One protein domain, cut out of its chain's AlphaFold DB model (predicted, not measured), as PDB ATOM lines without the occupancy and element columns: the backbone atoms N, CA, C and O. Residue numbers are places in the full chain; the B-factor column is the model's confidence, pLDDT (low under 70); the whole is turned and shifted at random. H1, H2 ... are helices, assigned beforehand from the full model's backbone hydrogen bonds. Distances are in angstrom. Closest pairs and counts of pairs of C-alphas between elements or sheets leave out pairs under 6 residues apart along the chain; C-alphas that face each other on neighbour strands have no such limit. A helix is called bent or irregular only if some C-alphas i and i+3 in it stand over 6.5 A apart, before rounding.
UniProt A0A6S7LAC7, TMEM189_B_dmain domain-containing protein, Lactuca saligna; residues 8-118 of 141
ATOM      1  N   ALA A   8      23.232 -32.720 -15.013       85.88
ATOM      2  CA  ALA A   8      23.593 -32.148 -13.718       85.88
ATOM      3  C   ALA A   8      22.895 -30.796 -13.466       85.88
ATOM      4  O   ALA A   8      22.422 -30.539 -12.352       85.88
ATOM      5  N   PHE A   9      22.788 -29.943 -14.491       85.62
ATOM      6  CA  PHE A   9      22.070 -28.668 -14.414       85.62
ATOM      7  C   PHE A   9      20.551 -28.874 -14.264       85.62
ATOM      8  O   PHE A   9      19.909 -28.240 -13.437       85.62
ATOM      9  N   GLN A  10      19.938 -29.804 -14.979       89.44
ATOM     10  CA  GLN A  10      18.515 -30.099 -14.795       89.44
ATOM     11  C   GLN A  10      18.258 -30.791 -13.449       89.44
ATOM     12  O   GLN A  10      17.280 -30.509 -12.755       89.44
ATOM     13  N   GLY A  11      19.175 -31.659 -13.025       90.06
ATOM     14  CA  GLY A  11      19.113 -32.373 -11.756       90.06
ATOM     15  C   GLY A  11      19.094 -31.450 -10.538       90.06
ATOM     16  O   GLY A  11      18.357 -31.732  -9.595       90.06
ATOM     17  N   HIS A  12      19.836 -30.336 -10.546       91.75
ATOM     18  CA  HIS A  12      19.816 -29.411  -9.405       91.75
ATOM     19  C   HIS A  12      18.505 -28.617  -9.291       91.75
ATOM     20  O   HIS A  12      18.122 -28.289  -8.177       91.75
ATOM     21  N   HIS A  13      17.779 -28.365 -10.385       90.19
ATOM     22  CA  HIS A  13      16.435 -27.772 -10.307       90.19
ATOM     23  C   HIS A  13      15.424 -28.747  -9.690       90.19
ATOM     24  O   HIS A  13      14.564 -28.354  -8.908       90.19
ATOM     25  N   LYS A  14      15.557 -30.046  -9.994       91.69
ATOM     26  CA  LYS A  14      14.714 -31.098  -9.402       91.69
ATOM     27  C   LYS A  14      15.032 -31.325  -7.923       91.69
ATOM     28  O   LYS A  14      14.126 -31.504  -7.115       91.69
ATOM     29  N   TRP A  15      16.318 -31.312  -7.568       92.44
ATOM     30  CA  TRP A  15      16.810 -31.664  -6.233       92.44
ATOM     31  C   TRP A  15      17.794 -30.609  -5.684       92.44
ATOM     32  O   TRP A  15      18.983 -30.901  -5.486       92.44
ATOM     33  N   PRO A  16      17.323 -29.379  -5.396       90.12
ATOM     34  CA  PRO A  16      18.180 -28.222  -5.115       90.12
ATOM     35  C   PRO A  16      19.051 -28.365  -3.869       90.12
ATOM     36  O   PRO A  16      20.175 -27.879  -3.823       90.12
ATOM     37  N   TRP A  17      18.593 -29.086  -2.845       89.94
ATOM     38  CA  TRP A  17      19.351 -29.251  -1.599       89.94
ATOM     39  C   TRP A  17      20.601 -30.124  -1.744       89.94
ATOM     40  O   TRP A  17      21.452 -30.111  -0.853       89.94
ATOM     41  N   THR A  18      20.743 -30.893  -2.826       92.38
ATOM     42  CA  THR A  18      21.855 -31.845  -2.984       92.38
ATOM     43  C   THR A  18      23.224 -31.159  -2.950       92.38
ATOM     44  O   THR A  18      24.159 -31.698  -2.358       92.38
ATOM     45  N   ILE A  19      23.343 -29.935  -3.474       92.25
ATOM     46  CA  ILE A  19      24.583 -29.137  -3.448       92.25
ATOM     47  C   ILE A  19      25.031 -28.753  -2.025       92.25
ATOM     48  O   ILE A  19      26.226 -28.585  -1.777       92.25
ATOM     49  N   THR A  20      24.096 -28.680  -1.070       94.19
ATOM     50  CA  THR A  20      24.382 -28.400   0.354       94.19
ATOM     51  C   THR A  20      24.963 -29.603   1.095       94.19
ATOM     52  O   THR A  20      25.477 -29.465   2.201       94.19
ATOM     53  N   LYS A  21      24.858 -30.801   0.505       93.00
ATOM     54  CA  LYS A  21      25.318 -32.068   1.092       93.00
ATOM     55  C   LYS A  21      26.632 -32.561   0.498       93.00
ATOM     56  O   LYS A  21      27.229 -33.493   1.028       93.00
ATOM     57  N   ARG A  22      27.082 -31.959  -0.603       91.75
ATOM     58  CA  ARG A  22      28.363 -32.283  -1.232       91.75
ATOM     59  C   ARG A  22      29.509 -31.764  -0.371       91.75
ATOM     60  O   ARG A  22      29.427 -30.683   0.206       91.75
ATOM     61  N   GLN A  23      30.597 -32.527  -0.326       92.94
ATOM     62  CA  GLN A  23      31.843 -32.062   0.276       92.94
ATOM     63  C   GLN A  23      32.346 -30.808  -0.446       92.94
ATOM     64  O   GLN A  23      32.154 -30.661  -1.655       92.94
ATOM     65  N   PHE A  24      33.044 -29.945   0.289       91.44
ATOM     66  CA  PHE A  24      33.645 -28.723  -0.247       91.44
ATOM     67  C   PHE A  24      34.459 -28.989  -1.525       91.44
ATOM     68  O   PHE A  24      34.183 -28.399  -2.566       91.44
ATOM     69  N   ALA A  25      35.375 -29.963  -1.491       93.88
ATOM     70  CA  ALA A  25      36.186 -30.329  -2.653       93.88
ATOM     71  C   ALA A  25      35.329 -30.751  -3.863       93.88
ATOM     72  O   ALA A  25      35.584 -30.323  -4.987       93.88
ATOM     73  N   ASN A  26      34.252 -31.507  -3.639       92.62
ATOM     74  CA  ASN A  26      33.366 -31.958  -4.715       92.62
ATOM     75  C   ASN A  26      32.592 -30.799  -5.355       92.62
ATOM     76  O   ASN A  26      32.296 -30.862  -6.545       92.62
ATOM     77  N   ASN A  27      32.311 -29.729  -4.609       92.38
ATOM     78  CA  ASN A  27      31.693 -28.527  -5.167       92.38
ATOM     79  C   ASN A  27      32.671 -27.682  -5.992       92.38
ATOM     80  O   ASN A  27      32.244 -27.070  -6.967       92.38
ATOM     81  N   LEU A  28      33.959 -27.652  -5.631       94.31
ATOM     82  CA  LEU A  28      34.929 -26.735  -6.241       94.31
ATOM     83  C   LEU A  28      35.790 -27.365  -7.337       94.31
ATOM     84  O   LEU A  28      36.193 -26.652  -8.249       94.31
ATOM     85  N   HIS A  29      36.090 -28.667  -7.277       94.44
ATOM     86  CA  HIS A  29      37.159 -29.278  -8.081       94.44
ATOM     87  C   HIS A  29      37.035 -29.035  -9.592       94.44
ATOM     88  O   HIS A  29      38.046 -28.837 -10.260       94.44
ATOM     89  N   ALA A  30      35.820 -29.030 -10.146       93.00
ATOM     90  CA  ALA A  30      35.615 -28.797 -11.573       93.00
ATOM     91  C   ALA A  30      36.037 -27.375 -11.981       93.00
ATOM     92  O   ALA A  30      36.796 -27.214 -12.933       93.00
ATOM     93  N   LEU A  31      35.610 -26.358 -11.226       93.88
ATOM     94  CA  LEU A  31      35.996 -24.968 -11.479       93.88
ATOM     95  C   LEU A  31      37.453 -24.710 -11.104       93.88
ATOM     96  O   LEU A  31      38.152 -24.039 -11.852       93.88
ATOM     97  N   ALA A  32      37.935 -25.301 -10.009       95.62
ATOM     98  CA  ALA A  32      39.336 -25.236  -9.609       95.62
ATOM     99  C   ALA A  32      40.257 -25.723 -10.735       95.62
ATOM    100  O   ALA A  32      41.206 -25.033 -11.082       95.62
ATOM    101  N   ARG A  33      39.932 -26.857 -11.373       95.88
ATOM    102  CA  ARG A  33      40.680 -27.368 -12.532       95.88
ATOM    103  C   ARG A  33      40.690 -26.382 -13.696       95.88
ATOM    104  O   ARG A  33      41.749 -26.161 -14.272       95.88
ATOM    105  N   VAL A  34      39.536 -25.802 -14.040       94.75
ATOM    106  CA  VAL A  34      39.448 -24.801 -15.117       94.75
ATOM    107  C   VAL A  34      40.336 -23.603 -14.793       94.75
ATOM    108  O   VAL A  34      41.183 -23.256 -15.604       94.75
ATOM    109  N   ILE A  35      40.202 -23.037 -13.591       96.38
ATOM    110  CA  ILE A  35      40.998 -21.892 -13.142       96.38
ATOM    111  C   ILE A  35      42.492 -22.212 -13.127       96.38
ATOM    112  O   ILE A  35      43.283 -21.405 -13.598       96.38
ATOM    113  N   THR A  36      42.906 -23.388 -12.656       95.56
ATOM    114  CA  THR A  36      44.319 -23.787 -12.688       95.56
ATOM    115  C   THR A  36      44.859 -23.812 -14.115       95.56
ATOM    116  O   THR A  36      45.917 -23.245 -14.366       95.56
ATOM    117  N   TYR A  37      44.142 -24.423 -15.059       96.75
ATOM    118  CA  TYR A  37      44.628 -24.525 -16.436       96.75
ATOM    119  C   TYR A  37      44.564 -23.213 -17.221       96.75
ATOM    120  O   TYR A  37      45.271 -23.093 -18.218       96.75
ATOM    121  N   THR A  38      43.759 -22.237 -16.800       95.50
ATOM    122  CA  THR A  38      43.672 -20.934 -17.474       95.50
ATOM    123  C   THR A  38      44.549 -19.872 -16.822       95.50
ATOM    124  O   THR A  38      45.273 -19.172 -17.523       95.50
ATOM    125  N   VAL A  39      44.524 -19.750 -15.494       96.25
ATOM    126  CA  VAL A  39      45.185 -18.656 -14.769       96.25
ATOM    127  C   VAL A  39      46.676 -18.892 -14.607       96.25
ATOM    128  O   VAL A  39      47.431 -17.936 -14.717       96.25
ATOM    129  N   VAL A  40      47.126 -20.136 -14.402       95.19
ATOM    130  CA  VAL A  40      48.566 -20.413 -14.253       95.19
ATOM    131  C   VAL A  40      49.350 -19.986 -15.502       95.19
ATOM    132  O   VAL A  40      50.329 -19.264 -15.347       95.19
ATOM    133  N   PRO A  41      48.937 -20.322 -16.742       95.94
ATOM    134  CA  PRO A  41      49.611 -19.798 -17.929       95.94
ATOM    135  C   PRO A  41      49.590 -18.267 -18.035       95.94
ATOM    136  O   PRO A  41      50.582 -17.679 -18.456       95.94
ATOM    137  N   ILE A  42      48.480 -17.623 -17.651       95.12
ATOM    138  CA  ILE A  42      48.359 -16.156 -17.667       95.12
ATOM    139  C   ILE A  42      49.357 -15.528 -16.691       95.12
ATOM    140  O   ILE A  42      50.059 -14.596 -17.067       95.12
ATOM    141  N   ASP A  43      49.454 -16.063 -15.475       94.38
ATOM    142  CA  ASP A  43      50.392 -15.603 -14.452       94.38
ATOM    143  C   ASP A  43      51.843 -15.761 -14.913       94.38
ATOM    144  O   ASP A  43      52.613 -14.808 -14.873       94.38
ATOM    145  N   LEU A  44      52.200 -16.914 -15.487       95.19
ATOM    146  CA  LEU A  44      53.552 -17.148 -16.001       95.19
ATOM    147  C   LEU A  44      53.979 -16.116 -17.062       95.19
ATOM    148  O   LEU A  44      55.143 -15.718 -17.090       95.19
ATOM    149  N   ILE A  45      53.051 -15.668 -17.912       95.31
ATOM    150  CA  ILE A  45      53.330 -14.722 -19.004       95.31
ATOM    151  C   ILE A  45      53.225 -13.259 -18.542       95.31
ATOM    152  O   ILE A  45      53.990 -12.427 -19.018       95.31
ATOM    153  N   GLY A  46      52.287 -12.940 -17.645       92.00
ATOM    154  CA  GLY A  46      51.911 -11.571 -17.270       92.00
ATOM    155  C   GLY A  46      52.194 -11.185 -15.816       92.00
ATOM    156  O   GLY A  46      51.612 -10.216 -15.329       92.00
ATOM    157  N   HIS A  47      53.048 -11.934 -15.107       91.69
ATOM    158  CA  HIS A  47      53.376 -11.708 -13.690       91.69
ATOM    159  C   HIS A  47      53.890 -10.291 -13.375       91.69
ATOM    160  O   HIS A  47      53.800  -9.839 -12.235       91.69
ATOM    161  N   ASP A  48      54.418  -9.574 -14.367       96.12
ATOM    162  CA  ASP A  48      54.935  -8.210 -14.252       96.12
ATOM    163  C   ASP A  48      53.842  -7.121 -14.265       96.12
ATOM    164  O   ASP A  48      54.136  -5.946 -14.040       96.12
ATOM    165  N   GLN A  49      52.571  -7.493 -14.462       95.88
ATOM    166  CA  GLN A  49      51.425  -6.580 -14.506       95.88
ATOM    167  C   GLN A  49      50.531  -6.730 -13.259       95.88
ATOM    168  O   GLN A  49      49.437  -7.299 -13.337       95.88
ATOM    169  N   PRO A  50      50.922  -6.184 -12.090       94.31
ATOM    170  CA  PRO A  50      50.262  -6.474 -10.813       94.31
ATOM    171  C   PRO A  50      48.788  -6.050 -10.762       94.31
ATOM    172  O   PRO A  50      47.976  -6.726 -10.134       94.31
ATOM    173  N   VAL A  51      48.410  -4.960 -11.441       96.38
ATOM    174  CA  VAL A  51      47.005  -4.514 -11.508       96.38
ATOM    175  C   VAL A  51      46.153  -5.508 -12.300       96.38
ATOM    176  O   VAL A  51      45.061  -5.876 -11.863       96.38
ATOM    177  N   VAL A  52      46.665  -5.980 -13.439       95.06
ATOM    178  CA  VAL A  52      45.979  -6.963 -14.288       95.06
ATOM    179  C   VAL A  52      45.885  -8.300 -13.563       95.06
ATOM    180  O   VAL A  52      44.797  -8.862 -13.463       95.06
ATOM    181  N   MET A  53      46.985  -8.773 -12.976       95.56
ATOM    182  CA  MET A  53      47.001 -10.032 -12.232       95.56
ATOM    183  C   MET A  53      46.134  -9.980 -10.971       95.56
ATOM    184  O   MET A  53      45.475 -10.966 -10.646       95.56
ATOM    185  N   GLY A  54      46.032  -8.821 -10.314       95.50
ATOM    186  CA  GLY A  54      45.080  -8.599  -9.225       95.50
ATOM    187  C   GLY A  54      43.624  -8.745  -9.680       95.50
ATOM    188  O   GLY A  54      42.840  -9.444  -9.032       95.50
ATOM    189  N   PHE A  55      43.264  -8.151 -10.822       95.44
ATOM    190  CA  PHE A  55      41.933  -8.314 -11.412       95.44
ATOM    191  C   PHE A  55      41.658  -9.769 -11.820       95.44
ATOM    192  O   PHE A  55      40.618 -10.319 -11.452       95.44
ATOM    193  N   VAL A  56      42.595 -10.412 -12.526       95.75
ATOM    194  CA  VAL A  56      42.486 -11.817 -12.953       95.75
ATOM    195  C   VAL A  56      42.328 -12.735 -11.745       95.75
ATOM    196  O   VAL A  56      41.444 -13.593 -11.747       95.75
ATOM    197  N   GLY A  57      43.127 -12.533 -10.695       94.69
ATOM    198  CA  GLY A  57      43.046 -13.291  -9.450       94.69
ATOM    199  C   GLY A  57      41.687 -13.141  -8.768       94.69
ATOM    200  O   GLY A  57      41.057 -14.145  -8.432       94.69
ATOM    201  N   MET A  58      41.187 -11.910  -8.628       93.44
ATOM    202  CA  MET A  58      39.871 -11.646  -8.038       93.44
ATOM    203  C   MET A  58      38.737 -12.271  -8.864       93.44
ATOM    204  O   MET A  58      37.909 -13.005  -8.323       93.44
ATOM    205  N   ALA A  59      38.711 -12.029 -10.177       92.88
ATOM    206  CA  ALA A  59      37.678 -12.556 -11.066       92.88
ATOM    207  C   ALA A  59      37.669 -14.094 -11.068       92.88
ATOM    208  O   ALA A  59      36.613 -14.719 -10.947       92.88
ATOM    209  N   SER A  60      38.851 -14.707 -11.120       94.94
ATOM    210  CA  SER A  60      39.018 -16.162 -11.076       94.94
ATOM    211  C   SER A  60      38.632 -16.749  -9.722       94.94
ATOM    212  O   SER A  60      38.006 -17.807  -9.674       94.94
ATOM    213  N   GLY A  61      38.932 -16.048  -8.625       93.06
ATOM    214  CA  GLY A  61      38.475 -16.405  -7.284       93.06
ATOM    215  C   GLY A  61      36.948 -16.407  -7.193       93.06
ATOM    216  O   GLY A  61      36.363 -17.399  -6.758       93.06
ATOM    217  N   CYS A  62      36.288 -15.355  -7.687       90.81
ATOM    218  CA  CYS A  62      34.827 -15.294  -7.767       90.81
ATOM    219  C   CYS A  62      34.253 -16.486  -8.543       90.81
ATOM    220  O   CYS A  62      33.332 -17.145  -8.060       90.81
ATOM    221  N   ILE A  63      34.825 -16.815  -9.706       91.81
ATOM    222  CA  ILE A  63      34.405 -17.975 -10.502       91.81
ATOM    223  C   ILE A  63      34.609 -19.270  -9.710       91.81
ATOM    224  O   ILE A  63      33.670 -20.048  -9.577       91.81
ATOM    225  N   MET A  64      35.791 -19.499  -9.136       93.12
ATOM    226  CA  MET A  64      36.119 -20.727  -8.403       93.12
ATOM    227  C   MET A  64      35.170 -20.978  -7.222       93.12
ATOM    228  O   MET A  64      34.683 -22.098  -7.045       93.12
ATOM    229  N   PHE A  65      34.881 -19.943  -6.428       93.38
ATOM    230  CA  PHE A  65      34.024 -20.045  -5.244       93.38
ATOM    231  C   PHE A  65      32.526 -19.940  -5.545       93.38
ATOM    232  O   PHE A  65      31.707 -20.172  -4.658       93.38
ATOM    233  N   SER A  66      32.146 -19.671  -6.790       92.12
ATOM    234  CA  SER A  66      30.754 -19.506  -7.198       92.12
ATOM    235  C   SER A  66      29.861 -20.697  -6.791       92.12
ATOM    236  O   SER A  66      28.772 -20.508  -6.247       92.12
ATOM    237  N   GLN A  67      30.361 -21.935  -6.903       92.06
ATOM    238  CA  GLN A  67      29.645 -23.147  -6.470       92.06
ATOM    239  C   GLN A  67      29.479 -23.256  -4.950       92.06
ATOM    240  O   GLN A  67      28.502 -23.838  -4.474       92.06
ATOM    241  N   LEU A  68      30.411 -22.696  -4.175       93.50
ATOM    242  CA  LEU A  68      30.270 -22.597  -2.723       93.50
ATOM    243  C   LEU A  68      29.181 -21.593  -2.360       93.50
ATOM    244  O   LEU A  68      28.320 -21.895  -1.536       93.50
ATOM    245  N   PHE A  69      29.188 -20.428  -3.006       94.38
ATOM    246  CA  PHE A  69      28.184 -19.391  -2.784       94.38
ATOM    247  C   PHE A  69      26.789 -19.881  -3.172       94.38
ATOM    248  O   PHE A  69      25.845 -19.706  -2.407       94.38
ATOM    249  N   HIS A  70      26.675 -20.611  -4.282       93.62
ATOM    250  CA  HIS A  70      25.456 -21.312  -4.677       93.62
ATOM    251  C   HIS A  70      25.007 -22.326  -3.607       93.62
ATOM    252  O   HIS A  70      23.836 -22.359  -3.224       93.62
ATOM    253  N   SER A  71      25.932 -23.118  -3.056       94.75
ATOM    254  CA  SER A  71      25.619 -24.036  -1.954       94.75
ATOM    255  C   SER A  71      25.060 -23.297  -0.732       94.75
ATOM    256  O   SER A  71      24.026 -23.687  -0.185       94.75
ATOM    257  N   TRP A  72      25.669 -22.171  -0.348       95.38
ATOM    258  CA  TRP A  72      25.166 -21.325   0.735       95.38
ATOM    259  C   TRP A  72      23.820 -20.666   0.419       95.38
ATOM    260  O   TRP A  72      22.996 -20.521   1.319       95.38
ATOM    261  N   ALA A  73      23.542 -20.347  -0.845       94.44
ATOM    262  CA  ALA A  73      22.249 -19.831  -1.291       94.44
ATOM    263  C   ALA A  73      21.112 -20.852  -1.108       94.44
ATOM    264  O   ALA A  73      19.959 -20.480  -0.927       94.44
ATOM    265  N   HIS A  74      21.408 -22.151  -1.092       94.81
ATOM    266  CA  HIS A  74      20.417 -23.174  -0.749       94.81
ATOM    267  C   HIS A  74      20.304 -23.449   0.762       94.81
ATOM    268  O   HIS A  74      19.342 -24.089   1.197       94.81
ATOM    269  N   GLY A  75      21.251 -22.963   1.571       92.94
ATOM    270  CA  GLY A  75      21.312 -23.182   3.015       92.94
ATOM    271  C   GLY A  75      20.346 -22.309   3.822       92.94
ATOM    272  O   GLY A  75      20.031 -21.176   3.464       92.94
ATOM    273  N   THR A  76      19.870 -22.819   4.958       93.19
ATOM    274  CA  THR A  76      19.136 -22.004   5.938       93.19
ATOM    275  C   THR A  76      20.112 -21.176   6.769       93.19
ATOM    276  O   THR A  76      21.181 -21.673   7.114       93.19
ATOM    277  N   LYS A  77      19.727 -19.957   7.184       94.00
ATOM    278  CA  LYS A  77      20.587 -19.065   7.993       94.00
ATOM    279  C   LYS A  77      21.199 -19.754   9.224       94.00
ATOM    280  O   LYS A  77      22.367 -19.559   9.515       94.00
ATOM    281  N   SER A  78      20.445 -20.634   9.886       95.31
ATOM    282  CA  SER A  78      20.894 -21.408  11.058       95.31
ATOM    283  C   SER A  78      21.990 -22.449  10.787       95.31
ATOM    284  O   SER A  78      22.548 -23.007  11.727       95.31
ATOM    285  N   LYS A  79      22.262 -22.772   9.519       93.69
ATOM    286  CA  LYS A  79      23.269 -23.756   9.093       93.69
ATOM    287  C   LYS A  79      24.468 -23.107   8.401       93.69
ATOM    288  O   LYS A  79      25.378 -23.824   7.997       93.69
ATOM    289  N   LEU A  80      24.461 -21.783   8.249       95.75
ATOM    290  CA  LEU A  80      25.535 -21.031   7.612       95.75
ATOM    291  C   LEU A  80      26.455 -20.401   8.665       95.75
ATOM    292  O   LEU A  80      25.993 -20.059   9.755       95.75
ATOM    293  N   PRO A  81      27.747 -20.203   8.348       96.00
ATOM    294  CA  PRO A  81      28.621 -19.385   9.178       96.00
ATOM    295  C   PRO A  81      28.046 -17.964   9.345       96.00
ATOM    296  O   PRO A  81      27.553 -17.408   8.361       96.00
ATOM    297  N   PRO A  82      28.150 -17.329  10.531       96.94
ATOM    298  CA  PRO A  82      27.577 -16.000  10.767       96.94
ATOM    299  C   PRO A  82      28.034 -14.941   9.757       96.94
ATOM    300  O   PRO A  82      27.224 -14.155   9.276       96.94
ATOM    301  N   VAL A  83      29.311 -14.975   9.364       96.38
ATOM    302  CA  VAL A  83      29.860 -14.067   8.345       96.38
ATOM    303  C   VAL A  83      29.162 -14.216   6.990       96.38
ATOM    304  O   VAL A  83      28.898 -13.221   6.326       96.38
ATOM    305  N   VAL A  84      28.787 -15.437   6.597       95.25
ATOM    306  CA  VAL A  84      28.064 -15.684   5.343       95.25
ATOM    307  C   VAL A  84      26.667 -15.077   5.413       95.25
ATOM    308  O   VAL A  84      26.231 -14.458   4.449       95.25
ATOM    309  N   VAL A  85      25.987 -15.196   6.559       95.94
ATOM    310  CA  VAL A  85      24.664 -14.588   6.764       95.94
ATOM    311  C   VAL A  85      24.746 -13.066   6.656       95.94
ATOM    312  O   VAL A  85      23.947 -12.475   5.937       95.94
ATOM    313  N   VAL A  86      25.743 -12.442   7.293       94.62
ATOM    314  CA  VAL A  86      25.970 -10.990   7.198       94.62
ATOM    315  C   VAL A  86      26.222 -10.563   5.752       94.62
ATOM    316  O   VAL A  86      25.627  -9.596   5.289       94.62
ATOM    317  N   LEU A  87      27.053 -11.298   5.009       92.69
ATOM    318  CA  LEU A  87      27.337 -10.992   3.605       92.69
ATOM    319  C   LEU A  87      26.114 -11.183   2.696       92.69
ATOM    320  O   LEU A  87      25.933 -10.413   1.754       92.69
ATOM    321  N   GLN A  88      25.266 -12.178   2.974       93.19
ATOM    322  CA  GLN A  88      23.995 -12.360   2.267       93.19
ATOM    323  C   GLN A  88      23.007 -11.229   2.573       93.19
ATOM    324  O   GLN A  88      22.367 -10.715   1.659       93.19
ATOM    325  N   ASP A  89      22.909 -10.808   3.836       91.44
ATOM    326  CA  ASP A  89      22.026  -9.714   4.253       91.44
ATOM    327  C   ASP A  89      22.521  -8.350   3.730       91.44
ATOM    328  O   ASP A  89      21.710  -7.493   3.381       91.44
ATOM    329  N   ALA A  90      23.839  -8.177   3.573       89.75
ATOM    330  CA  ALA A  90      24.458  -7.012   2.935       89.75
ATOM    331  C   ALA A  90      24.375  -7.027   1.393       89.75
ATOM    332  O   ALA A  90      24.748  -6.048   0.749       89.75
ATOM    333  N   GLY A  91      23.915  -8.126   0.782       87.19
ATOM    334  CA  GLY A  91      23.819  -8.274  -0.674       87.19
ATOM    335  C   GLY A  91      25.154  -8.505  -1.393       87.19
ATOM    336  O   GLY A  91      25.191  -8.398  -2.618       87.19
ATOM    337  N   VAL A  92      26.221  -8.828  -0.652       88.12
ATOM    338  CA  VAL A  92      27.554  -9.194  -1.176       88.12
ATOM    339  C   VAL A  92      27.601 -10.663  -1.607       88.12
ATOM    340  O   VAL A  92      28.350 -11.043  -2.504       88.12
ATOM    341  N   LEU A  93      26.779 -11.514  -0.991       91.06
ATOM    342  CA  LEU A  93      26.537 -12.885  -1.439       91.06
ATOM    343  C   LEU A  93      25.062 -13.058  -1.791       91.06
ATOM    344  O   LEU A  93      24.190 -12.437  -1.185       91.06
ATOM    345  N   VAL A  94      24.772 -13.925  -2.759       90.56
ATOM    346  CA  VAL A  94      23.390 -14.241  -3.124       90.56
ATOM    347  C   VAL A  94      22.665 -14.876  -1.931       90.56
ATOM    348  O   VAL A  94      23.132 -15.847  -1.324       90.56
ATOM    349  N   SER A  95      21.521 -14.307  -1.563       91.94
ATOM    350  CA  SER A  95      20.686 -14.827  -0.481       91.94
ATOM    351  C   SER A  95      19.799 -15.979  -0.956       91.94
ATOM    352  O   SER A  95      19.507 -16.133  -2.146       91.94
ATOM    353  N   ARG A  96      19.293 -16.774  -0.007       92.38
ATOM    354  CA  ARG A  96      18.393 -17.892  -0.319       92.38
ATOM    355  C   ARG A  96      17.110 -17.474  -1.025       92.38
ATOM    356  O   ARG A  96      16.633 -18.211  -1.880       92.38
ATOM    357  N   SER A  97      16.535 -16.324  -0.680       89.75
ATOM    358  CA  SER A  97      15.311 -15.834  -1.324       89.75
ATOM    359  C   SER A  97      15.559 -15.388  -2.765       89.75
ATOM    360  O   SER A  97      14.751 -15.709  -3.633       89.75
ATOM    361  N   GLN A  98      16.683 -14.716  -3.034       88.81
ATOM    362  CA  GLN A  98      17.071 -14.308  -4.389       88.81
ATOM    363  C   GLN A  98      17.299 -15.521  -5.293       88.81
ATOM    364  O   GLN A  98      16.723 -15.595  -6.377       88.81
ATOM    365  N   HIS A  99      18.067 -16.504  -4.815       92.12
ATOM    366  CA  HIS A  99      18.302 -17.738  -5.565       92.12
ATOM    367  C   HIS A  99      17.030 -18.576  -5.726       92.12
ATOM    368  O   HIS A  99      16.800 -19.174  -6.769       92.12
ATOM    369  N   ALA A 100      16.133 -18.588  -4.735       90.38
ATOM    370  CA  ALA A 100      14.863 -19.304  -4.851       90.38
ATOM    371  C   ALA A 100      13.959 -18.768  -5.974       90.38
ATOM    372  O   ALA A 100      13.129 -19.525  -6.468       90.38
ATOM    373  N   ALA A 101      14.100 -17.503  -6.379       88.88
ATOM    374  CA  ALA A 101      13.358 -16.961  -7.516       88.88
ATOM    375  C   ALA A 101      13.838 -17.539  -8.859       88.88
ATOM    376  O   ALA A 101      12.997 -17.814  -9.708       88.88
ATOM    377  N   HIS A 102      15.130 -17.861  -8.997       89.44
ATOM    378  CA  HIS A 102      15.652 -18.588 -10.161       89.44
ATOM    379  C   HIS A 102      15.036 -19.997 -10.295       89.44
ATOM    380  O   HIS A 102      14.792 -20.472 -11.399       89.44
ATOM    381  N   HIS A 103      14.709 -20.649  -9.175       90.25
ATOM    382  CA  HIS A 103      14.062 -21.972  -9.150       90.25
ATOM    383  C   HIS A 103      12.556 -21.940  -9.448       90.25
ATOM    384  O   HIS A 103      11.892 -22.972  -9.349       90.25
ATOM    385  N   ARG A 104      11.986 -20.774  -9.771       87.62
ATOM    386  CA  ARG A 104      10.557 -20.626 -10.064       87.62
ATOM    387  C   ARG A 104      10.340 -20.373 -11.556       87.62
ATOM    388  O   ARG A 104      11.128 -19.656 -12.174       87.62
ATOM    389  N   PRO A 105       9.243 -20.895 -12.134       86.44
ATOM    390  CA  PRO A 105       8.801 -20.477 -13.458       86.44
ATOM    391  C   PRO A 105       8.691 -18.942 -13.542       86.44
ATOM    392  O   PRO A 105       8.276 -18.325 -12.557       86.44
ATOM    393  N   PRO A 106       9.051 -18.320 -14.680       88.38
ATOM    394  CA  PRO A 106       9.360 -18.941 -15.975       88.38
ATOM    395  C   PRO A 106      10.836 -19.351 -16.165       88.38
ATOM    396  O   PRO A 106      11.232 -19.631 -17.292       88.38
ATOM    397  N   TYR A 107      11.643 -19.419 -15.096       81.75
ATOM    398  CA  TYR A 107      13.075 -19.744 -15.151       81.75
ATOM    399  C   TYR A 107      13.838 -18.831 -16.117       81.75
ATOM    400  O   TYR A 107      14.467 -19.311 -17.051       81.75
ATOM    401  N   ASN A 108      13.745 -17.514 -15.933       82.38
ATOM    402  CA  ASN A 108      14.420 -16.533 -16.791       82.38
ATOM    403  C   ASN A 108      15.163 -15.442 -16.000       82.38
ATOM    404  O   ASN A 108      15.605 -14.454 -16.580       82.38
ATOM    405  N   ASN A 109      15.313 -15.607 -14.684       81.50
ATOM    406  CA  ASN A 109      15.934 -14.611 -13.820       81.50
ATOM    407  C   ASN A 109      16.932 -15.231 -12.828       81.50
ATOM    408  O   ASN A 109      17.028 -16.446 -12.661       81.50
ATOM    409  N   ASN A 110      17.694 -14.349 -12.182       79.62
ATOM    410  CA  ASN A 110      18.473 -14.607 -10.970       79.62
ATOM    411  C   ASN A 110      19.529 -15.722 -11.037       79.62
ATOM    412  O   ASN A 110      19.859 -16.327 -10.023       79.62
ATOM    413  N   TYR A 111      20.124 -15.928 -12.214       78.56
ATOM    414  CA  TYR A 111      21.215 -16.890 -12.426       78.56
ATOM    415  C   TYR A 111      22.550 -16.484 -11.797       78.56
ATOM    416  O   TYR A 111      23.438 -17.322 -11.636       78.56
ATOM    417  N   CYS A 112      22.734 -15.196 -11.492       76.56
ATOM    418  CA  CYS A 112      23.983 -14.728 -10.913       76.56
ATOM    419  C   CYS A 112      24.122 -15.241  -9.476       76.56
ATOM    420  O   CYS A 112      23.316 -14.929  -8.602       76.56
ATOM    421  N   ILE A 113      25.188 -16.000  -9.239       74.00
ATOM    422  CA  ILE A 113      25.546 -16.568  -7.932       74.00
ATOM    423  C   ILE A 113      26.571 -15.715  -7.171       74.00
ATOM    424  O   ILE A 113      26.920 -16.024  -6.032       74.00
ATOM    425  N   LEU A 114      27.042 -14.629  -7.791       64.44
ATOM    426  CA  LEU A 114      27.870 -13.601  -7.168       64.44
ATOM    427  C   LEU A 114      26.954 -12.478  -6.666       64.44
ATOM    428  O   LEU A 114      26.066 -12.026  -7.388       64.44
ATOM    429  N   GLY A 115      27.123 -12.062  -5.412       62.84
ATOM    430  CA  GLY A 115      26.231 -11.090  -4.793       62.84
ATOM    431  C   GLY A 115      26.641  -9.657  -5.101       62.84
ATOM    432  O   GLY A 115      27.627  -9.140  -4.590       62.84
ATOM    433  N   LEU A 116      25.824  -9.005  -5.913       59.88
ATOM    434  CA  LEU A 116      25.606  -7.570  -5.862       59.88
ATOM    435  C   LEU A 116      24.103  -7.405  -6.027       59.88
ATOM    436  O   LEU A 116      23.557  -7.915  -6.999       59.88
ATOM    437  N   ARG A 117      23.422  -6.745  -5.088       60.03
ATOM    438  CA  ARG A 117      22.032  -6.315  -5.282       60.03
ATOM    439  C   ARG A 117      22.058  -5.004  -6.076       60.03
ATOM    440  O   ARG A 117      22.321  -3.962  -5.472       60.03
ATOM    441  N   PRO A 118      21.805  -4.998  -7.396       55.06
ATOM    442  CA  PRO A 118      21.731  -3.751  -8.142       55.06
ATOM    443  C   PRO A 118      20.484  -2.991  -7.680       55.06
ATOM    444  O   PRO A 118      19.461  -3.602  -7.365       55.06
TER     445      PRO A 118
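Overview. This is residues 8 to 118 of the 141 residues of the protein "TMEM189_B_dmain domain-containing protein" of Lactuca saligna (UniProt A0A6S7LAC7). The model is a long helical hairpin, H3 and H4a, with a head of short helices at its foot, where the bent helix H4 runs on as H4b into the middle of the head. H2 and H6 pack on H4b, H5 crosses close to it, and the turn at the hairpin's far end, residues 44 to 51, sticks out free. The printed part has 111 residues with six named helices, H1 to H6 in order, and no named strand; the class is all helix. It is only just compact, close to loose, with a radius of gyration of the C-alphas of 15.7 A, and only just elongated, spanning 45 by 30 by 29 A.

Along the chain. H1, residues 8 to 14, begins at C-alpha 8 (23.593, -32.148, -13.718). H2, residues 16 to 20, is only just irregular, with C-alphas 16 and 19 at 6.7 A. H3, residues 24 to 46, is 30.3 A long; it is irregular, with C-alphas 27 and 30 at 7.5 A, and has a kink of 46 degrees near residue 34. H4, residues 50 to 74, was assigned as one helix by its hydrogen bonds but is bent, with C-alphas 64 and 67 at 7.2 A; its arms are H4a, residues 50 to 64, 20.2 A long from C-alpha 50 (50.262, -6.474, -10.813), and H4b, residues 67 to 74, 10.9 A long. H5 is residues 82 to 89, 10.6 A long. H6, residues 96 to 102, ends at C-alpha 102 (15.652, -18.588, -10.161).

Arrangement. H4, taken whole, is the hub, touching 3 other helices. Its arms stand at a steep tilt of 47 degrees. H4a and H3 form a helical hairpin: they touch at a shallow tilt of 19 degrees, opposite ways, the closest C-alphas being those of Leu 31 and Met 64, 5.2 A. H3 touches H4b with residues 24 to 28 alone, closest Asn 27 and Gln 67, C-alphas 5.9 A apart. H2 touches H4b, closest the C-alphas of Thr 20 and Ser 71, 5.1 A. H6 touches H4b about perpendicular, at 79 degrees, closest the C-alphas of Ala 73 and Arg 96, 4.4 A. H5 and H4b are close but not clearly touching, closest the C-alphas of Trp 72 and Val 84, 7.8 A. H1 touches no helix. Each O i to N i+4 pair is within hydrogen-bond range in H4a, H4b and H5; the figures are 2 of 3 in H1, 15 of 19 in H3, 2 of 3 in H6, and 0 of 1 in H2, where 1 of 2 O i to N i+3 pairs is.

Size, cuts and confidence. The farthest C-alphas, Asp 48 and Pro 105, are 47.7 A apart. The printed part has no cut and no long link. Residues 103 to 118 hold no named element. Mean pLDDT of the printed part is 90.6; residues 114 to 118 are under 70.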